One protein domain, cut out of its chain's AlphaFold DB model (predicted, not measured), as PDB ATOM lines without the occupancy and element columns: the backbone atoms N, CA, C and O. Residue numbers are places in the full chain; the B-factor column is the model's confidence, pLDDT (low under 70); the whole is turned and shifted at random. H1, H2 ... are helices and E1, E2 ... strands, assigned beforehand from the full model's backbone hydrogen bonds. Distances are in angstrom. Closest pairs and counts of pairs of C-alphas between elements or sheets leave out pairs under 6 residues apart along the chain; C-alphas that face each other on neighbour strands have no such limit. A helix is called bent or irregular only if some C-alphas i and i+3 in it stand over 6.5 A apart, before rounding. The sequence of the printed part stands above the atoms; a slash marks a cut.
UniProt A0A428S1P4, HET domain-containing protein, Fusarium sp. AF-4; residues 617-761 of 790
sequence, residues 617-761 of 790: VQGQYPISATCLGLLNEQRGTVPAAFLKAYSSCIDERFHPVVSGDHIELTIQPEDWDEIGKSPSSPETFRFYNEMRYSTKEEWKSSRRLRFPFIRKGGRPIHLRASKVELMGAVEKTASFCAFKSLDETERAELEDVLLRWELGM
ATOM      1  N   VAL A 617      -8.768  13.141 -12.779       52.00
ATOM      2  CA  VAL A 617      -8.338  12.901 -14.172       52.00
ATOM      3  C   VAL A 617      -7.382  11.705 -14.290       52.00
ATOM      4  O   VAL A 617      -7.437  10.984 -15.281       52.00
ATOM      5  N   GLN A 618      -6.549  11.426 -13.278       53.69
ATOM      6  CA  GLN A 618      -5.577  10.312 -13.238       53.69
ATOM      7  C   GLN A 618      -6.201   8.893 -13.217       53.69
ATOM      8  O   GLN A 618      -5.541   7.919 -12.853       53.69
ATOM      9  N   GLY A 619      -7.473   8.737 -13.596       51.59
ATOM     10  CA  GLY A 619      -8.146   7.438 -13.680       51.59
ATOM     11  C   GLY A 619      -8.512   6.833 -12.322       51.59
ATOM     12  O   GLY A 619      -8.895   5.666 -12.250       51.59
ATOM     13  N   GLN A 620      -8.438   7.618 -11.242       61.31
ATOM     14  CA  GLN A 620      -8.850   7.217  -9.894       61.31
ATOM     15  C   GLN A 620     -10.323   7.557  -9.612       61.31
ATOM     16  O   GLN A 620     -10.718   7.715  -8.460       61.31
ATOM     17  N   TYR A 621     -11.158   7.637 -10.654       58.50
ATOM     18  CA  TYR A 621     -12.593   7.937 -10.559       58.50
ATOM     19  C   TYR A 621     -13.334   7.155  -9.452       58.50
ATOM     20  O   TYR A 621     -14.053   7.794  -8.680       58.50
ATOM     21  N   PRO A 622     -13.118   5.830  -9.279       62.34
ATOM     22  CA  PRO A 622     -13.750   5.082  -8.193       62.34
ATOM     23  C   PRO A 622     -13.439   5.681  -6.809       62.34
ATOM     24  O   PRO A 622     -14.308   5.845  -5.951       62.34
ATOM     25  N   ILE A 623     -12.192   6.102  -6.601       68.56
ATOM     26  CA  ILE A 623     -11.745   6.723  -5.355       68.56
ATOM     27  C   ILE A 623     -12.328   8.129  -5.222       68.56
ATOM     28  O   ILE A 623     -12.818   8.463  -4.147       68.56
ATOM     29  N   SER A 624     -12.346   8.929  -6.289       72.19
ATOM     30  CA  SER A 624     -12.893  10.293  -6.273       72.19
ATOM     31  C   SER A 624     -14.389  10.316  -5.947       72.19
ATOM     32  O   SER A 624     -14.809  11.046  -5.047       72.19
ATOM     33  N   ALA A 625     -15.183   9.453  -6.591       70.31
ATOM     34  CA  ALA A 625     -16.611   9.294  -6.309       70.31
ATOM     35  C   ALA A 625     -16.855   8.808  -4.869       70.31
ATOM     36  O   ALA A 625     -17.739   9.307  -4.171       70.31
ATOM     37  N   THR A 626     -16.020   7.886  -4.382       75.94
ATOM     38  CA  THR A 626     -16.070   7.389  -3.001       75.94
ATOM     39  C   THR A 626     -15.701   8.473  -1.975       75.94
ATOM     40  O   THR A 626     -16.369   8.594  -0.945       75.94
ATOM     41  N   CYS A 627     -14.676   9.289  -2.241       77.50
ATOM     42  CA  CYS A 627     -14.266  10.404  -1.381       77.50
ATOM     43  C   CYS A 627     -15.364  11.467  -1.277       77.50
ATOM     44  O   CYS A 627     -15.673  11.927  -0.178       77.50
ATOM     45  N   LEU A 628     -15.988  11.826  -2.400       73.00
ATOM     46  CA  LEU A 628     -17.104  12.774  -2.426       73.00
ATOM     47  C   LEU A 628     -18.352  12.216  -1.749       73.00
ATOM     48  O   LEU A 628     -18.953  12.902  -0.927       73.00
ATOM     49  N   GLY A 629     -18.696  10.952  -2.013       75.88
ATOM     50  CA  GLY A 629     -19.789  10.265  -1.323       75.88
ATOM     51  C   GLY A 629     -19.610  10.270   0.199       75.88
ATOM     52  O   GLY A 629     -20.577  10.485   0.929       75.88
ATOM     53  N   LEU A 630     -18.371  10.110   0.679       81.94
ATOM     54  CA  LEU A 630     -18.027  10.215   2.097       81.94
ATOM     55  C   LEU A 630     -18.200  11.641   2.641       81.94
ATOM     56  O   LEU A 630     -18.828  11.828   3.682       81.94
ATOM     57  N   LEU A 631     -17.658  12.644   1.947       78.56
ATOM     58  CA  LEU A 631     -17.743  14.049   2.357       78.56
ATOM     59  C   LEU A 631     -19.195  14.551   2.410       78.56
ATOM     60  O   LEU A 631     -19.557  15.286   3.330       78.56
ATOM     61  N   ASN A 632     -20.024  14.130   1.455       74.12
ATOM     62  CA  ASN A 632     -21.447  14.462   1.405       74.12
ATOM     63  C   ASN A 632     -22.230  13.805   2.538       74.12
ATOM     64  O   ASN A 632     -23.044  14.449   3.205       74.12
ATOM     65  N   GLU A 633     -21.931  12.544   2.835       80.12
ATOM     66  CA  GLU A 633     -22.561  11.863   3.956       80.12
ATOM     67  C   GLU A 633     -22.146  12.464   5.316       80.12
ATOM     68  O   GLU A 633     -22.998  12.631   6.188       80.12
ATOM     69  N   GLN A 634     -20.883  12.882   5.488       79.44
ATOM     70  CA  GLN A 634     -20.405  13.569   6.702       79.44
ATOM     71  C   GLN A 634     -21.071  14.936   6.934       79.44
ATOM     72  O   GLN A 634     -21.206  15.362   8.080       79.44
ATOM     73  N   ARG A 635     -21.502  15.621   5.867       70.75
ATOM     74  CA  ARG A 635     -22.222  16.907   5.936       70.75
ATOM     75  C   ARG A 635     -23.740  16.756   6.065       70.75
ATOM     76  O   ARG A 635     -24.431  17.752   6.248       70.75
ATOM     77  N   GLY A 636     -24.263  15.532   5.968       68.50
ATOM     78  CA  GLY A 636     -25.701  15.262   6.003       68.50
ATOM     79  C   GLY A 636     -26.456  15.680   4.735       68.50
ATOM     80  O   GLY A 636     -27.680  15.769   4.781       68.50
ATOM     81  N   THR A 637     -25.765  15.930   3.616       62.88
ATOM     82  CA  THR A 637     -26.399  16.358   2.355       62.88
ATOM     83  C   THR A 637     -27.071  15.197   1.622       62.88
ATOM     84  O   THR A 637     -28.173  15.360   1.104       62.88
ATOM     85  N   VAL A 638     -26.453  14.008   1.615       65.69
ATOM     86  CA  VAL A 638     -27.012  12.791   0.996       65.69
ATOM     87  C   VAL A 638     -26.762  11.567   1.896       65.69
ATOM     88  O   VAL A 638     -25.641  11.049   1.936       65.69
ATOM     89  N   PRO A 639     -27.778  11.067   2.626       63.28
ATOM     90  CA  PRO A 639     -27.642   9.859   3.442       63.28
ATOM     91  C   PRO A 639     -27.324   8.624   2.582       63.28
ATOM     92  O   PRO A 639     -27.925   8.431   1.528       63.28
ATOM     93  N   ALA A 640     -26.413   7.759   3.045       66.94
ATOM     94  CA  ALA A 640     -26.018   6.499   2.402       66.94
ATOM     95  C   ALA A 640     -25.330   6.606   1.019       66.94
ATOM     96  O   ALA A 640     -25.207   5.598   0.316       66.94
ATOM     97  N   ALA A 641     -24.823   7.784   0.635       71.62
ATOM     98  CA  ALA A 641     -24.099   7.976  -0.627       71.62
ATOM     99  C   ALA A 641     -22.776   7.188  -0.696       71.62
ATOM    100  O   ALA A 641     -22.420   6.669  -1.753       71.62
ATOM    101  N   PHE A 642     -22.076   7.046   0.436       82.94
ATOM    102  CA  PHE A 642     -20.742   6.447   0.491       82.94
ATOM    103  C   PHE A 642     -20.704   4.981   0.049       82.94
ATOM    104  O   PHE A 642     -19.965   4.637  -0.866       82.94
ATOM    105  N   LEU A 643     -21.503   4.102   0.672       80.44
ATOM    106  CA  LEU A 643     -21.475   2.666   0.353       80.44
ATOM    107  C   LEU A 643     -21.956   2.386  -1.072       80.44
ATOM    108  O   LEU A 643     -21.486   1.443  -1.702       80.44
ATOM    109  N   LYS A 644     -22.870   3.214  -1.589       79.00
ATOM    110  CA  LYS A 644     -23.346   3.114  -2.968       79.00
ATOM    111  C   LYS A 644     -22.229   3.458  -3.955       79.00
ATOM    112  O   LYS A 644     -21.939   2.636  -4.819       79.00
ATOM    113  N   ALA A 645     -21.558   4.597  -3.766       74.69
ATOM    114  CA  ALA A 645     -20.406   4.993  -4.578       74.69
ATOM    115  C   ALA A 645     -19.259   3.975  -4.471       74.69
ATOM    116  O   ALA A 645     -18.679   3.579  -5.477       74.69
ATOM    117  N   TYR A 646     -18.993   3.466  -3.267       78.06
ATOM    118  CA  TYR A 646     -17.990   2.429  -3.043       78.06
ATOM    119  C   TYR A 646     -18.346   1.120  -3.768       78.06
ATOM    120  O   TYR A 646     -17.478   0.480  -4.348       78.06
ATOM    121  N   SER A 647     -19.620   0.709  -3.775       76.06
ATOM    122  CA  SER A 647     -20.044  -0.523  -4.457       76.06
ATOM    123  C   SER A 647     -19.851  -0.463  -5.973       76.06
ATOM    124  O   SER A 647     -19.415  -1.452  -6.554       76.06
ATOM    125  N   SER A 648     -20.064   0.703  -6.599       70.12
ATOM    126  CA  SER A 648     -19.785   0.913  -8.029       70.12
ATOM    127  C   SER A 648     -18.291   0.924  -8.370       70.12
ATOM    128  O   SER A 648     -17.934   0.882  -9.541       70.12
ATOM    129  N   CYS A 649     -17.409   0.968  -7.365       67.44
ATOM    130  CA  CYS A 649     -15.959   0.870  -7.552       67.44
ATOM    131  C   CYS A 649     -15.461  -0.569  -7.668       67.44
ATOM    132  O   CYS A 649     -14.297  -0.795  -8.007       67.44
ATOM    133  N   ILE A 650     -16.302  -1.534  -7.306       71.56
ATOM    134  CA  ILE A 650     -15.950  -2.945  -7.290       71.56
ATOM    135  C   ILE A 650     -16.385  -3.551  -8.620       71.56
ATOM    136  O   ILE A 650     -17.475  -3.265  -9.108       71.56
ATOM    137  N   ASP A 651     -15.525  -4.381  -9.206       66.94
ATOM    138  CA  ASP A 651     -15.809  -5.066 -10.468       66.94
ATOM    139  C   ASP A 651     -17.138  -5.836 -10.371       66.94
ATOM    140  O   ASP A 651     -17.346  -6.620  -9.437       66.94
ATOM    141  N   GLU A 652     -18.039  -5.606 -11.333       71.00
ATOM    142  CA  GLU A 652     -19.393  -6.177 -11.337       71.00
ATOM    143  C   GLU A 652     -19.380  -7.710 -11.262       71.00
ATOM    144  O   GLU A 652     -20.292  -8.305 -10.683       71.00
ATOM    145  N   ARG A 653     -18.314  -8.360 -11.758       71.88
ATOM    146  CA  ARG A 653     -18.132  -9.820 -11.681       71.88
ATOM    147  C   ARG A 653     -18.161 -10.349 -10.244       71.88
ATOM    148  O   ARG A 653     -18.576 -11.483 -10.013       71.88
ATOM    149  N   PHE A 654     -17.792  -9.529  -9.258       76.81
ATOM    150  CA  PHE A 654     -17.793  -9.911  -7.841       76.81
ATOM    151  C   PHE A 654     -19.136  -9.689  -7.129       76.81
ATOM    152  O   PHE A 654     -19.226  -9.920  -5.920       76.81
ATOM    153  N   HIS A 655     -20.173  -9.273  -7.866       76.81
ATOM    154  CA  HIS A 655     -21.548  -9.109  -7.388       76.81
ATOM    155  C   HIS A 655     -21.640  -8.347  -6.046       76.81
ATOM    156  O   HIS A 655     -22.076  -8.923  -5.043       76.81
ATOM    157  N   PRO A 656     -21.209  -7.070  -5.991       83.06
ATOM    158  CA  PRO A 656     -21.286  -6.263  -4.778       83.06
ATOM    159  C   PRO A 656     -22.728  -6.045  -4.316       83.06
ATOM    160  O   PRO A 656     -23.563  -5.524  -5.052       83.06
ATOM    161  N   VAL A 657     -23.012  -6.400  -3.061       83.56
ATOM    162  CA  VAL A 657     -24.311  -6.177  -2.413       83.56
ATOM    163  C   VAL A 657     -24.128  -5.261  -1.209       83.56
ATOM    164  O   VAL A 657     -23.398  -5.582  -0.274       83.56
ATOM    165  N   VAL A 658     -24.815  -4.118  -1.216       84.19
ATOM    166  CA  VAL A 658     -24.882  -3.205  -0.066       84.19
ATOM    167  C   VAL A 658     -26.002  -3.672   0.868       84.19
ATOM    168  O   VAL A 658     -27.162  -3.726   0.466       84.19
ATOM    169  N   SER A 659     -25.666  -3.998   2.116       80.88
ATOM    170  CA  SER A 659     -26.594  -4.519   3.123       80.88
ATOM    171  C   SER A 659     -26.464  -3.707   4.414       80.88
ATOM    172  O   SER A 659     -25.580  -3.939   5.235       80.88
ATOM    173  N   GLY A 660     -27.323  -2.697   4.583       81.12
ATOM    174  CA  GLY A 660     -27.319  -1.822   5.761       81.12
ATOM    175  C   GLY A 660     -25.993  -1.079   5.961       81.12
ATOM    176  O   GLY A 660     -25.725  -0.087   5.289       81.12
ATOM    177  N   ASP A 661     -25.180  -1.546   6.913       83.38
ATOM    178  CA  ASP A 661     -23.897  -0.955   7.309       83.38
ATOM    179  C   ASP A 661     -22.664  -1.683   6.743       83.38
ATOM    180  O   ASP A 661     -21.545  -1.404   7.175       83.38
ATOM    181  N   HIS A 662     -22.831  -2.617   5.804       84.12
ATOM    182  CA  HIS A 662     -21.726  -3.385   5.227       84.12
ATOM    183  C   HIS A 662     -21.914  -3.680   3.732       84.12
ATOM    184  O   HIS A 662     -23.025  -3.644   3.205       84.12
ATOM    185  N   ILE A 663     -20.802  -3.973   3.050       85.00
ATOM    186  CA  ILE A 663     -20.777  -4.456   1.661       85.00
ATOM    187  C   ILE A 663     -20.367  -5.921   1.657       85.00
ATOM    188  O   ILE A 663     -19.444  -6.311   2.374       85.00
ATOM    189  N   GLU A 664     -21.058  -6.715   0.846       86.06
ATOM    190  CA  GLU A 664     -20.802  -8.133   0.625       86.06
ATOM    191  C   GLU A 664     -20.334  -8.375  -0.809       86.06
ATOM    192  O   GLU A 664     -20.880  -7.796  -1.744       86.06
ATOM    193  N   LEU A 665     -19.342  -9.248  -0.980       83.94
ATOM    194  CA  LEU A 665     -18.834  -9.678  -2.282       83.94
ATOM    195  C   LEU A 665     -18.838 -11.192  -2.377       83.94
ATOM    196  O   LEU A 665     -18.525 -11.876  -1.399       83.94
ATOM    197  N   THR A 666     -19.126 -11.712  -3.566       83.19
ATOM    198  CA  THR A 666     -18.991 -13.137  -3.868       83.19
ATOM    199  C   THR A 666     -18.078 -13.316  -5.063       83.19
ATOM    200  O   THR A 666     -18.408 -12.927  -6.177       83.19
ATOM    201  N   ILE A 667     -16.930 -13.940  -4.827       80.25
ATOM    202  CA  ILE A 667     -15.947 -14.227  -5.867       80.25
ATOM    203  C   ILE A 667     -16.060 -15.699  -6.249       80.25
ATOM    204  O   ILE A 667     -15.893 -16.581  -5.398       80.25
ATOM    205  N   GLN A 668     -16.290 -15.961  -7.535       82.88
ATOM    206  CA  GLN A 668     -16.309 -17.314  -8.085       82.88
ATOM    207  C   GLN A 668     -14.887 -17.869  -8.282       82.88
ATOM    208  O   GLN A 668     -13.946 -17.095  -8.467       82.88
ATOM    209  N   PRO A 669     -14.697 -19.205  -8.259       79.12
ATOM    210  CA  PRO A 669     -13.390 -19.827  -8.491       79.12
ATOM    211  C   PRO A 669     -12.696 -19.404  -9.790       79.12
ATOM    212  O   PRO A 669     -11.470 -19.343  -9.846       79.12
ATOM    213  N   GLU A 670     -13.491 -19.105 -10.813       77.12
ATOM    214  CA  GLU A 670     -13.059 -18.707 -12.155       77.12
ATOM    215  C   GLU A 670     -12.389 -17.320 -12.172       77.12
ATOM    216  O   GLU A 670     -11.497 -17.079 -12.982       77.12
ATOM    217  N   ASP A 671     -12.748 -16.439 -11.231       74.12
ATOM    218  CA  ASP A 671     -12.318 -15.035 -11.198       74.12
ATOM    219  C   ASP A 671     -11.192 -14.754 -10.182       74.12
ATOM    220  O   ASP A 671     -10.825 -13.602  -9.937       74.12
ATOM    221  N   TRP A 672     -10.611 -15.783  -9.553       70.88
ATOM    222  CA  TRP A 672      -9.587 -15.587  -8.511       70.88
ATOM    223  C   TRP A 672      -8.336 -14.865  -8.989       70.88
ATOM    224  O   TRP A 672      -7.764 -14.069  -8.244       70.88
ATOM    225  N   ASP A 673      -7.902 -15.159 -10.213       65.31
ATOM    226  CA  ASP A 673      -6.708 -14.547 -10.789       65.31
ATOM    227  C   ASP A 673      -6.960 -13.087 -11.211       65.31
ATOM    228  O   ASP A 673      -6.009 -12.368 -11.517       65.31
ATOM    229  N   GLU A 674      -8.216 -12.628 -11.179       65.50
ATOM    230  CA  GLU A 674      -8.626 -11.300 -11.633       65.50
ATOM    231  C   GLU A 674      -8.727 -10.278 -10.496       65.50
ATOM    232  O   GLU A 674      -8.484  -9.099 -10.732       65.50
ATOM    233  N   ILE A 675      -8.966 -10.686  -9.243       61.69
ATOM    234  CA  ILE A 675      -9.051  -9.743  -8.108       61.69
ATOM    235  C   ILE A 675      -7.767  -8.912  -7.957       61.69
ATOM    236  O   ILE A 675      -7.823  -7.707  -7.733       61.69
ATOM    237  N   GLY A 676      -6.598  -9.548  -8.088       54.38
ATOM    238  CA  GLY A 676      -5.301  -8.868  -7.978       54.38
ATOM    239  C   GLY A 676      -4.929  -8.025  -9.202       54.38
ATOM    240  O   GLY A 676      -4.012  -7.214  -9.115       54.38
ATOM    241  N   LYS A 677      -5.634  -8.213 -10.325       55.22
ATOM    242  CA  LYS A 677      -5.457  -7.472 -11.584       55.22
ATOM    243  C   LYS A 677      -6.526  -6.389 -11.796       55.22
ATOM    244  O   LYS A 677      -6.389  -5.579 -12.704       55.22
ATOM    245  N   SER A 678      -7.589  -6.406 -10.989       46.25
ATOM    246  CA  SER A 678      -8.794  -5.583 -11.123       46.25
ATOM    247  C   SER A 678      -8.608  -4.099 -10.750       46.25
ATOM    248  O   SER A 678      -9.144  -3.256 -11.468       46.25
ATOM    249  N   PRO A 679      -7.849  -3.703  -9.706       48.91
ATOM    250  CA  PRO A 679      -7.646  -2.283  -9.441       48.91
ATOM    251  C   PRO A 679      -6.533  -1.688 -10.314       48.91
ATOM    252  O   PRO A 679      -5.369  -2.072 -10.224       48.91
ATOM    253  N   SER A 680      -6.881  -0.662 -11.086       45.59
ATOM    254  CA  SER A 680      -5.961   0.174 -11.865       45.59
ATOM    255  C   SER A 680      -5.055   1.084 -11.010       45.59
ATOM    256  O   SER A 680      -4.186   1.747 -11.571       45.59
ATOM    257  N   SER A 681      -5.211   1.120  -9.671       53.66
ATOM    258  CA  SER A 681      -4.384   1.943  -8.768       53.66
ATOM    259  C   SER A 681      -4.060   1.282  -7.405       53.66
ATOM    260  O   SER A 681      -4.882   0.529  -6.867       53.66
ATOM    261  N   PRO A 682      -2.905   1.609  -6.775       57.38
ATOM    262  CA  PRO A 682      -2.535   1.143  -5.428       57.38
ATOM    263  C   PRO A 682      -3.528   1.538  -4.322       57.38
ATOM    264  O   PRO A 682      -3.650   0.842  -3.313       57.38
ATOM    265  N   GLU A 683      -4.241   2.654  -4.492       57.75
ATOM    266  CA  GLU A 683      -5.243   3.138  -3.536       57.75
ATOM    267  C   GLU A 683      -6.519   2.283  -3.564       57.75
ATOM    268  O   GLU A 683      -7.023   1.907  -2.506       57.75
ATOM    269  N   THR A 684      -6.968   1.858  -4.750       60.28
ATOM    270  CA  THR A 684      -8.111   0.936  -4.905       60.28
ATOM    271  C   THR A 684      -7.779  -0.446  -4.334       60.28
ATOM    272  O   THR A 684      -8.642  -1.165  -3.845       60.28
ATOM    273  N   PHE A 685      -6.500  -0.822  -4.300       60.75
ATOM    274  CA  PHE A 685      -6.058  -2.052  -3.645       60.75
ATOM    275  C   PHE A 685      -6.273  -2.027  -2.117       60.75
ATOM    276  O   PHE A 685      -6.535  -3.061  -1.498       60.75
ATOM    277  N   ARG A 686      -6.222  -0.842  -1.483       65.00
ATOM    278  CA  ARG A 686      -6.487  -0.694  -0.039       65.00
ATOM    279  C   ARG A 686      -7.937  -1.012   0.320       65.00
ATOM    280  O   ARG A 686      -8.189  -1.456   1.436       65.00
ATOM    281  N   PHE A 687      -8.860  -0.845  -0.621       70.81
ATOM    282  CA  PHE A 687     -10.280  -1.147  -0.446       70.81
ATOM    283  C   PHE A 687     -10.520  -2.639  -0.206       70.81
ATOM    284  O   PHE A 687     -11.181  -3.018   0.760       70.81
ATOM    285  N   TYR A 688      -9.872  -3.498  -0.992       71.31
ATOM    286  CA  TYR A 688      -9.986  -4.945  -0.821       71.31
ATOM    287  C   TYR A 688      -9.282  -5.474   0.445       71.31
ATOM    288  O   TYR A 688      -9.671  -6.519   0.958       71.31
ATOM    289  N   ASN A 689      -8.289  -4.765   0.998       72.38
ATOM    290  CA  ASN A 689      -7.573  -5.190   2.215       72.38
ATOM    291  C   ASN A 689      -8.405  -5.084   3.506       72.38
ATOM    292  O   ASN A 689      -8.106  -5.768   4.489       72.38
ATOM    293  N   GLU A 690      -9.436  -4.237   3.530       76.88
ATOM    294  CA  GLU A 690     -10.342  -4.135   4.683       76.88
ATOM    295  C   GLU A 690     -11.446  -5.205   4.659       76.88
ATOM    296  O   GLU A 690     -12.117  -5.424   5.669       76.88
ATOM    297  N   MET A 691     -11.598  -5.925   3.542       78.38
ATOM    298  CA  MET A 691     -12.550  -7.026   3.410       78.38
ATOM    299  C   MET A 691     -12.121  -8.239   4.241       78.38
ATOM    300  O   MET A 691     -10.941  -8.587   4.336       78.38
ATOM    301  N   ARG A 692     -13.095  -8.924   4.839       80.75
ATOM    302  CA  ARG A 692     -12.892 -10.101   5.692       80.75
ATOM    303  C   ARG A 692     -13.660 -11.312   5.168       80.75
ATOM    304  O   ARG A 692     -14.702 -11.150   4.538       80.75
ATOM    305  N   TYR A 693     -13.164 -12.519   5.439       75.94
ATOM    306  CA  TYR A 693     -13.834 -13.765   5.039       75.94
ATOM    307  C   TYR A 693     -15.161 -13.950   5.788       75.94
ATOM    308  O   TYR A 693     -15.197 -13.981   7.014       75.94
ATOM    309  N   SER A 694     -16.264 -14.117   5.065       70.69
ATOM    310  CA  SER A 694     -17.591 -14.210   5.669       70.69
ATOM    311  C   SER A 694     -18.110 -15.648   5.684       70.69
ATOM    312  O   SER A 694     -18.349 -16.252   4.640       70.69
ATOM    313  N   THR A 695     -18.338 -16.184   6.883       63.69
ATOM    314  CA  THR A 695     -19.377 -17.189   7.139       63.69
ATOM    315  C   THR A 695     -20.538 -16.444   7.798       63.69
ATOM    316  O   THR A 695     -20.301 -15.513   8.567       63.69
ATOM    317  N   LYS A 696     -21.790 -16.798   7.472       57.25
ATOM    318  CA  LYS A 696     -22.996 -16.001   7.795       57.25
ATOM    319  C   LYS A 696     -23.164 -15.598   9.278       57.25
ATOM    320  O   LYS A 696     -23.972 -14.719   9.548       57.25
ATOM    321  N   GLU A 697     -22.409 -16.180  10.210       57.31
ATOM    322  CA  GLU A 697     -22.600 -16.016  11.656       57.31
ATOM    323  C   GLU A 697     -21.438 -15.299  12.394       57.31
ATOM    324  O   GLU A 697     -21.700 -14.675  13.416       57.31
ATOM    325  N   GLU A 698     -20.189 -15.261  11.886       63.44
ATOM    326  CA  GLU A 698     -19.024 -14.738  12.657       63.44
ATOM    327  C   GLU A 698     -17.958 -13.972  11.831       63.44
ATOM    328  O   GLU A 698     -16.757 -14.022  12.091       63.44
ATOM    329  N   TRP A 699     -18.348 -13.198  10.816       68.69
ATOM    330  CA  TRP A 699     -17.368 -12.532   9.939       68.69
ATOM    331  C   TRP A 699     -16.469 -11.482  10.644       68.69
ATOM    332  O   TRP A 699     -15.341 -11.249  10.207       68.69
ATOM    333  N   LYS A 700     -16.908 -10.863  11.753       69.75
ATOM    334  CA  LYS A 700     -16.125  -9.841  12.490       69.75
ATOM    335  C   LYS A 700     -14.900 -10.409  13.225       69.75
ATOM    336  O   LYS A 700     -13.959  -9.660  13.484       69.75
ATOM    337  N   SER A 701     -14.880 -11.704  13.541       69.56
ATOM    338  CA  SER A 701     -13.722 -12.405  14.126       69.56
ATOM    339  C   SER A 701     -12.826 -13.052  13.059       69.56
ATOM    340  O   SER A 701     -11.733 -13.533  13.364       69.56
ATOM    341  N   SER A 702     -13.258 -13.036  11.795       70.75
ATOM    342  CA  SER A 702     -12.519 -13.632  10.688       70.75
ATOM    343  C   SER A 702     -11.284 -12.812  10.286       70.75
ATOM    344  O   SER A 702     -11.152 -11.613  10.567       70.75
ATOM    345  N   ARG A 703     -10.352 -13.484   9.603       69.06
ATOM    346  CA  ARG A 703      -9.119 -12.865   9.108       69.06
ATOM    347  C   ARG A 703      -9.442 -11.877   7.983       69.06
ATOM    348  O   ARG A 703     -10.255 -12.167   7.109       69.06
ATOM    349  N   ARG A 704      -8.746 -10.739   7.982       71.69
ATOM    350  CA  ARG A 704      -8.714  -9.817   6.838       71.69
ATOM    351  C   ARG A 704      -8.109 -10.501   5.617       71.69
ATOM    352  O   ARG A 704      -7.223 -11.354   5.752       71.69
ATOM    353  N   LEU A 705      -8.572 -10.103   4.443       70.38
ATOM    354  CA  LEU A 705      -7.991 -10.498   3.173       70.38
ATOM    355  C   LEU A 705      -6.536 -10.000   3.118       70.38
ATOM    356  O   LEU A 705      -6.253  -8.839   3.409       70.38
ATOM    357  N   ARG A 706      -5.590 -10.890   2.799       61.84
ATOM    358  CA  ARG A 706      -4.183 -10.532   2.571       61.84
ATOM    359  C   ARG A 706      -3.792 -10.945   1.163       61.84
ATOM    360  O   ARG A 706      -3.662 -12.136   0.892       61.84
ATOM    361  N   PHE A 707      -3.554  -9.978   0.292       56.75
ATOM    362  CA  PHE A 707      -2.927 -10.244  -1.002       56.75
ATOM    363  C   PHE A 707      -1.417 -10.463  -0.856       56.75
ATOM    364  O   PHE A 707      -0.813  -9.889   0.053       56.75
ATOM    365  N   PRO A 708      -0.785 -11.276  -1.725       50.34
ATOM    366  CA  PRO A 708      -1.358 -12.055  -2.833       50.34
ATOM    367  C   PRO A 708      -1.898 -13.436  -2.397       50.34
ATOM    368  O   PRO A 708      -2.213 -14.284  -3.227       50.34
ATOM    369  N   PHE A 709      -1.997 -13.693  -1.090       52.59
ATOM    370  CA  PHE A 709      -2.264 -15.012  -0.513       52.59
ATOM    371  C   PHE A 709      -3.765 -15.352  -0.442       52.59
ATOM    372  O   PHE A 709      -4.305 -15.621   0.635       52.59
ATOM    373  N   ILE A 710      -4.448 -15.382  -1.589       59.72
ATOM    374  CA  ILE A 710      -5.771 -16.015  -1.690       59.72
ATOM    375  C   ILE A 710      -5.553 -17.527  -1.827       59.72
ATOM    376  O   ILE A 710      -4.832 -17.987  -2.714       59.72
ATOM    377  N   ARG A 711      -6.145 -18.332  -0.936       56.81
ATOM    378  CA  ARG A 711      -6.084 -19.795  -1.063       56.81
ATOM    379  C   ARG A 711      -6.916 -20.218  -2.273       56.81
ATOM    380  O   ARG A 711      -8.139 -20.189  -2.196       56.81
ATOM    381  N   LYS A 712      -6.258 -20.654  -3.351       56.94
ATOM    382  CA  LYS A 712      -6.930 -21.310  -4.478       56.94
ATOM    383  C   LYS A 712      -7.576 -22.614  -3.983       56.94
ATOM    384  O   LYS A 712      -6.865 -23.551  -3.633       56.94
ATOM    385  N   GLY A 713      -8.900 -22.694  -3.917       59.69
ATOM    386  CA  GLY A 713      -9.625 -23.935  -3.607       59.69
ATOM    387  C   GLY A 713     -11.060 -23.883  -4.118       59.69
ATOM    388  O   GLY A 713     -11.704 -22.885  -3.878       59.69
ATOM    389  N   GLY A 714     -11.542 -24.900  -4.851       62.28
ATOM    390  CA  GLY A 714     -12.675 -24.851  -5.810       62.28
ATOM    391  C   GLY A 714     -14.087 -24.449  -5.338       62.28
ATOM    392  O   GLY A 714     -15.059 -24.940  -5.900       62.28
ATOM    393  N   ARG A 715     -14.239 -23.605  -4.314       74.62
ATOM    394  CA  ARG A 715     -15.511 -23.059  -3.825       74.62
ATOM    395  C   ARG A 715     -15.496 -21.522  -3.876       74.62
ATOM    396  O   ARG A 715     -14.424 -20.937  -3.728       74.62
ATOM    397  N   PRO A 716     -16.658 -20.870  -4.041       77.50
ATOM    398  CA  PRO A 716     -16.759 -19.414  -4.006       77.50
ATOM    399  C   PRO A 716     -16.320 -18.837  -2.653       77.50
ATOM    400  O   PRO A 716     -16.524 -19.462  -1.608       77.50
ATOM    401  N   ILE A 717     -15.736 -17.638  -2.670       79.81
ATOM    402  CA  ILE A 717     -15.336 -16.900  -1.465       79.81
ATOM    403  C   ILE A 717     -16.323 -15.757  -1.246       79.81
ATOM    404  O   ILE A 717     -16.506 -14.915  -2.123       79.81
ATOM    405  N   HIS A 718     -16.910 -15.703  -0.052       82.25
ATOM    406  CA  HIS A 718     -17.730 -14.576   0.382       82.25
ATOM    407  C   HIS A 718     -16.898 -13.633   1.248       82.25
ATOM    408  O   HIS A 718     -16.271 -14.068   2.220       82.25
ATOM    409  N   LEU A 719     -16.898 -12.347   0.911       83.62
ATOM    410  CA  LEU A 719     -16.201 -11.303   1.654       83.62
ATOM    411  C   LEU A 719     -17.181 -10.261   2.184       83.62
ATOM    412  O   LEU A 719     -18.222 -10.019   1.576       83.62
ATOM    413  N   ARG A 720     -16.836  -9.641   3.313       85.44
ATOM    414  CA  ARG A 720     -17.622  -8.563   3.915       85.44
ATOM    415  C   ARG A 720     -16.727  -7.499   4.554       85.44
ATOM    416  O   ARG A 720     -15.722  -7.847   5.175       85.44
ATOM    417  N   ALA A 721     -17.112  -6.228   4.448       84.81
ATOM    418  CA  ALA A 721     -16.491  -5.109   5.167       84.81
ATOM    419  C   ALA A 721     -17.553  -4.167   5.745       84.81
ATOM    420  O   ALA A 721     -18.557  -3.892   5.083       84.81
ATOM    421  N   SER A 722     -17.334  -3.660   6.964       85.88
ATOM    422  CA  SER A 722     -18.225  -2.647   7.544       85.88
ATOM    423  C   SER A 722     -17.944  -1.262   6.975       85.88
ATOM    424  O   SER A 722     -16.802  -0.901   6.698       85.88
ATOM    425  N   LYS A 723     -18.984  -0.435   6.906       85.19
ATOM    426  CA  LYS A 723     -18.908   0.975   6.526       85.19
ATOM    427  C   LYS A 723     -17.843   1.735   7.310       85.19
ATOM    428  O   LYS A 723     -17.093   2.489   6.711       85.19
ATOM    429  N   VAL A 724     -17.747   1.504   8.620       83.00
ATOM    430  CA  VAL A 724     -16.762   2.170   9.492       83.00
ATOM    431  C   VAL A 724     -15.328   1.836   9.074       83.00
ATOM    432  O   VAL A 724     -14.488   2.729   8.995       83.00
ATOM    433  N   GLU A 725     -15.044   0.569   8.768       81.50
ATOM    434  CA  GLU A 725     -13.716   0.144   8.306       81.50
ATOM    435  C   GLU A 725     -13.392   0.729   6.923       81.50
ATOM    436  O   GLU A 725     -12.283   1.214   6.702       81.50
ATOM    437  N   LEU A 726     -14.378   0.753   6.020       81.38
ATOM    438  CA  LEU A 726     -14.226   1.314   4.679       81.38
ATOM    439  C   LEU A 726     -14.010   2.834   4.696       81.38
ATOM    440  O   LEU A 726     -13.124   3.328   4.002       81.38
ATOM    441  N   MET A 727     -14.762   3.570   5.520       82.50
ATOM    442  CA  MET A 727     -14.569   5.012   5.726       82.50
ATOM    443  C   MET A 727     -13.152   5.295   6.226       82.50
ATOM    444  O   MET A 727     -12.436   6.095   5.630       82.50
ATOM    445  N   GLY A 728     -12.704   4.567   7.254       80.44
ATOM    446  CA  GLY A 728     -11.361   4.732   7.809       80.44
ATOM    447  C   GLY A 728     -10.227   4.391   6.834       80.44
ATOM    448  O   GLY A 728      -9.100   4.847   7.035       80.44
ATOM    449  N   ALA A 729     -10.485   3.602   5.787       77.94
ATOM    450  CA  ALA A 729      -9.526   3.362   4.708       77.94
ATOM    451  C   ALA A 729      -9.496   4.506   3.686       77.94
ATOM    452  O   ALA A 729      -8.409   4.914   3.272       77.94
ATOM    453  N   VAL A 730     -10.662   5.044   3.318       79.19
ATOM    454  CA  VAL A 730     -10.799   6.167   2.376       79.19
ATOM    455  C   VAL A 730     -10.216   7.447   2.964       79.19
ATOM    456  O   VAL A 730      -9.464   8.134   2.280       79.19
ATOM    457  N   GLU A 731     -10.440   7.724   4.251       81.56
ATOM    458  CA  GLU A 731      -9.892   8.907   4.936       81.56
ATOM    459  C   GLU A 731      -8.353   8.958   4.956       81.56
ATOM    460  O   GLU A 731      -7.769  10.019   5.163       81.56
ATOM    461  N   LYS A 732      -7.687   7.819   4.729       77.25
ATOM    462  CA  LYS A 732      -6.220   7.685   4.689       77.25
ATOM    463  C   LYS A 732      -5.642   7.749   3.271       77.25
ATOM    464  O   LYS A 732      -4.445   7.498   3.097       77.25
ATOM    465  N   THR A 733      -6.472   7.990   2.258       72.75
ATOM    466  CA  THR A 733      -6.030   8.168   0.866       72.75
ATOM    467  C   THR A 733      -5.532   9.594   0.643       72.75
ATOM    468  O   THR A 733      -6.013  10.532   1.284       72.75
ATOM    469  N   ALA A 734      -4.563   9.773  -0.259       69.12
ATOM    470  CA  ALA A 734      -4.099  11.115  -0.619       69.12
ATOM    471  C   ALA A 734      -5.226  11.904  -1.309       69.12
ATOM    472  O   ALA A 734      -5.418  13.091  -1.041       69.12
ATOM    473  N   SER A 735      -6.033  11.183  -2.089       71.19
ATOM    474  CA  SER A 735      -7.276  11.623  -2.712       71.19
ATOM    475  C   SER A 735      -8.221  12.321  -1.731       71.19
ATOM    476  O   SER A 735      -8.559  13.489  -1.921       71.19
ATOM    477  N   PHE A 736      -8.591  11.671  -0.624       78.88
ATOM    478  CA  PHE A 736      -9.510  12.264   0.351       78.88
ATOM    479  C   PHE A 736      -8.959  13.543   0.997       78.88
ATOM    480  O   PHE A 736      -9.708  14.497   1.208       78.88
ATOM    481  N   CYS A 737      -7.655  13.597   1.280       76.06
ATOM    482  CA  CYS A 737      -7.013  14.794   1.827       76.06
ATOM    483  C   CYS A 737      -7.097  15.990   0.866       76.06
ATOM    484  O   CYS A 737      -7.377  17.100   1.320       76.06
ATOM    485  N   ALA A 738      -6.917  15.762  -0.440       71.12
ATOM    486  CA  ALA A 738      -7.075  16.798  -1.459       71.12
ATOM    487  C   ALA A 738      -8.531  17.283  -1.543       71.12
ATOM    488  O   ALA A 738      -8.792  18.475  -1.394       71.12
ATOM    489  N   PHE A 739      -9.504  16.371  -1.646       76.62
ATOM    490  CA  PHE A 739     -10.929  16.738  -1.710       76.62
ATOM    491  C   PHE A 739     -11.439  17.433  -0.438       76.62
ATOM    492  O   PHE A 739     -12.298  18.314  -0.502       76.62
ATOM    493  N   LYS A 740     -10.901  17.073   0.732       80.94
ATOM    494  CA  LYS A 740     -11.245  17.710   2.012       80.94
ATOM    495  C   LYS A 740     -10.810  19.177   2.070       80.94
ATOM    496  O   LYS A 740     -11.453  19.949   2.778       80.94
ATOM    497  N   SER A 741      -9.745  19.539   1.352       77.81
ATOM    498  CA  SER A 741      -9.209  20.904   1.319       77.81
ATOM    499  C   SER A 741     -10.018  21.882   0.458       77.81
ATOM    500  O   SER A 741      -9.793  23.081   0.578       77.81
ATOM    501  N   LEU A 742     -10.979  21.382  -0.331       77.56
ATOM    502  CA  LEU A 742     -11.874  22.186  -1.169       77.56
ATOM    503  C   LEU A 742     -12.957  22.899  -0.356       77.56
ATOM    504  O   LEU A 742     -13.589  22.280   0.519       77.56
ATOM    505  N   ASP A 743     -13.241  24.148  -0.721       80.25
ATOM    506  CA  ASP A 743     -14.405  24.895  -0.249       80.25
ATOM    507  C   ASP A 743     -15.730  24.375  -0.857       80.25
ATOM    508  O   ASP A 743     -15.769  23.378  -1.582       80.25
ATOM    509  N   GLU A 744     -16.866  24.971  -0.480       74.88
ATOM    510  CA  GLU A 744     -18.186  24.528  -0.960       74.88
ATOM    511  C   GLU A 744     -18.419  24.782  -2.454       74.88
ATOM    512  O   GLU A 744     -19.072  23.968  -3.107       74.88
ATOM    513  N   THR A 745     -17.866  25.865  -3.000       74.56
ATOM    514  CA  THR A 745     -18.017  26.235  -4.411       74.56
ATOM    515  C   THR A 745     -17.146  25.336  -5.283       74.56
ATOM    516  O   THR A 745     -17.640  24.730  -6.231       74.56
ATOM    517  N   GLU A 746     -15.873  25.181  -4.912       73.00
ATOM    518  CA  GLU A 746     -14.907  24.299  -5.576       73.00
ATOM    519  C   GLU A 746     -15.399  22.844  -5.599       73.00
ATOM    520  O   GLU A 746     -15.253  22.128  -6.591       73.00
ATOM    521  N   ARG A 747     -16.031  22.397  -4.509       74.12
ATOM    522  CA  ARG A 747     -16.589  21.047  -4.413       74.12
ATOM    523  C   ARG A 747     -17.829  20.855  -5.279       74.12
ATOM    524  O   ARG A 747     -17.918  19.824  -5.933       74.12
ATOM    525  N   ALA A 748     -18.751  21.818  -5.310       72.81
ATOM    526  CA  ALA A 748     -19.924  21.754  -6.185       72.81
ATOM    527  C   ALA A 748     -19.523  21.723  -7.672       72.81
ATOM    528  O   ALA A 748     -20.124  21.006  -8.471       72.81
ATOM    529  N   GLU A 749     -18.471  22.457  -8.041       68.94
ATOM    530  CA  GLU A 749     -17.902  22.431  -9.393       68.94
ATOM    531  C   GLU A 749     -17.279  21.072  -9.725       68.94
ATOM    532  O   GLU A 749     -17.535  20.514 -10.792       68.94
ATOM    533  N   LEU A 750     -16.509  20.496  -8.801       70.81
ATOM    534  CA  LEU A 750     -15.958  19.153  -8.957       70.81
ATOM    535  C   LEU A 750     -17.057  18.074  -9.044       70.81
ATOM    536  O   LEU A 750     -16.931  17.129  -9.825       70.81
ATOM    537  N   GLU A 751     -18.136  18.208  -8.270       70.81
ATOM    538  CA  GLU A 751     -19.305  17.325  -8.340       70.81
ATOM    539  C   GLU A 751     -20.001  17.407  -9.701       70.81
ATOM    540  O   GLU A 751     -20.309  16.365 -10.273       70.81
ATOM    541  N   ASP A 752     -20.195  18.608 -10.262       65.06
ATOM    542  CA  ASP A 752     -20.739  18.786 -11.619       65.06
ATOM    543  C   ASP A 752     -19.828  18.132 -12.674       65.06
ATOM    544  O   ASP A 752     -20.317  17.415 -13.551       65.06
ATOM    545  N   VAL A 753     -18.503  18.291 -12.554       62.03
ATOM    546  CA  VAL A 753     -17.518  17.649 -13.446       62.03
ATOM    547  C   VAL A 753     -17.629  16.120 -13.387       62.03
ATOM    548  O   VAL A 753     -17.679  15.469 -14.433       62.03
ATOM    549  N   LEU A 754     -17.707  15.531 -12.191       64.38
ATOM    550  CA  LEU A 754     -17.787  14.077 -12.009       64.38
ATOM    551  C   LEU A 754     -19.156  13.496 -12.390       64.38
ATOM    552  O   LEU A 754     -19.210  12.443 -13.024       64.38
ATOM    553  N   LEU A 755     -20.255  14.191 -12.086       61.09
ATOM    554  CA  LEU A 755     -21.610  13.783 -12.469       61.09
ATOM    555  C   LEU A 755     -21.787  13.800 -13.997       61.09
ATOM    556  O   LEU A 755     -22.381  12.892 -14.580       61.09
ATOM    557  N   ARG A 756     -21.248  14.817 -14.682       54.72
ATOM    558  CA  ARG A 756     -21.271  14.888 -16.154       54.72
ATOM    559  C   ARG A 756     -20.376  13.833 -16.794       54.72
ATOM    560  O   ARG A 756     -20.713  13.323 -17.864       54.72
ATOM    561  N   TRP A 757     -19.277  13.474 -16.132       54.03
ATOM    562  CA  TRP A 757     -18.418  12.364 -16.534       54.03
ATOM    563  C   TRP A 757     -19.160  11.018 -16.418       54.03
ATOM    564  O   TRP A 757     -19.177  10.253 -17.384       54.03
ATOM    565  N   GLU A 758     -19.877  10.769 -15.316       51.44
ATOM    566  CA  GLU A 758     -20.770   9.606 -15.147       51.44
ATOM    567  C   GLU A 758     -21.851   9.522 -16.228       51.44
ATOM    568  O   GLU A 758     -22.054   8.467 -16.826       51.44
ATOM    569  N   LEU A 759     -22.514  10.639 -16.543       43.38
ATOM    570  CA  LEU A 759     -23.541  10.703 -17.591       43.38
ATOM    571  C   LEU A 759     -22.982  10.456 -19.006       43.38
ATOM    572  O   LEU A 759     -23.726  10.038 -19.899       43.38
ATOM    573  N   GLY A 760     -21.686  10.709 -19.218       43.66
ATOM    574  CA  GLY A 760     -20.955  10.368 -20.441       43.66
ATOM    575  C   GLY A 760     -20.602   8.880 -20.544       43.66
ATOM    576  O   GLY A 760     -20.503   8.346 -21.651       43.66
ATOM    577  N   MET A 761     -20.486   8.180 -19.413       38.94
ATOM    578  CA  MET A 761     -20.271   6.732 -19.337       38.94
ATOM    579  C   MET A 761     -21.599   5.976 -19.491       38.94
ATOM    580  O   MET A 761     -22.090   5.340 -18.567       38.94
TER     581      MET A 761
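This is residues 617 to 761 of the 790 residues of the protein "HET domain-containing protein" of Fusarium sp. AF-4 (UniProt A0A428S1P4). This is an elongated body with a cluster of helices around H1 towards one end and a small three-stranded sheet towards the other, where a long loop, residues 690 to 716, reaches the far tip. H2 packs on the sheet and joins it to H1, while H7 makes the opposite end. The printed part has 145 residues, with seven named helices and three named strands in the order H1 H2 E1 E2 H3 H4 E3 H5 H6 H7; the class is mostly helix, with helices holding 69 of the 84 residues in named elements, and the sheet, in the order E1 E2 E3, is antiparallel. It is compact, with a radius of gyration of the C-alphas of 15.7 A, and spans 51 by 28 by 24 A.

Find C-alpha 621 at (-12.593, 7.937, -10.559); from there H1 runs 21.1 A to residue 635. H2 is residues 641 to 647, E1 657 to 659, and E2 662 to 667, 16.6 A long. Next come H3, residues 669 to 675, and H4, residues 682 to 689. Look for E3 at residues 717 to 722, 17.1 A long, then H5 at 723 to 730 and H6 at 734 to 740. H7, residues 744 to 760, runs 24.2 A and ends at C-alpha 760, (-20.955, 10.368, -20.441). H3 is irregular: C-alphas 670 and 673 are 7.7 A apart.

Start at H1, the hub. It forms a helical hairpin with H2, at a shallow tilt of 27 degrees; the closest C-alphas, of Gly 629 and Phe 642, are 4.3 A apart. H1 touches H6 at Cys 627 and Phe 736, C-alphas 5.4 A apart, and H5 at Cys 627 and Val 730, 6.6 A. With residues 622 to 623 alone it only just touches H4, with 3 pairs of C-alphas within 8 A, closest at Ile 623 and Thr 684, 6.8 A. H7 is close to H1 but not clearly touching, at 7.5 A between C-alphas 625 and 754. H2 is on the sheet at a height of 9.4 A. H5 only grazes the sheet with residues 723 to 726. H3 is not on it, but only just, with 4 pairs of C-alphas within 10 A. In the hairpin E1 and E2, look at N 657 and O 664, 2.9 A; between E2 and E3, at N 665 and O 719, 2.9 A. Every O i to N i+4 pair is within hydrogen-bond range in H1, H2, H5, H6 and H7; H3 has 0 of 3, with 1 of 4 O i to N i+3 pairs, and H4 1 of 4, with 5 of 5.

The C-alphas of Gly 714 and Thr 745 are the two farthest apart, 51.4 A. The printed part has no cut, and the link from H4 to E3 is long, with 27 residues. Mean pLDDT of the printed part is 70.4; 57 residues are under 70, among them 673 to 686, 706 to 714 and 752 to 761.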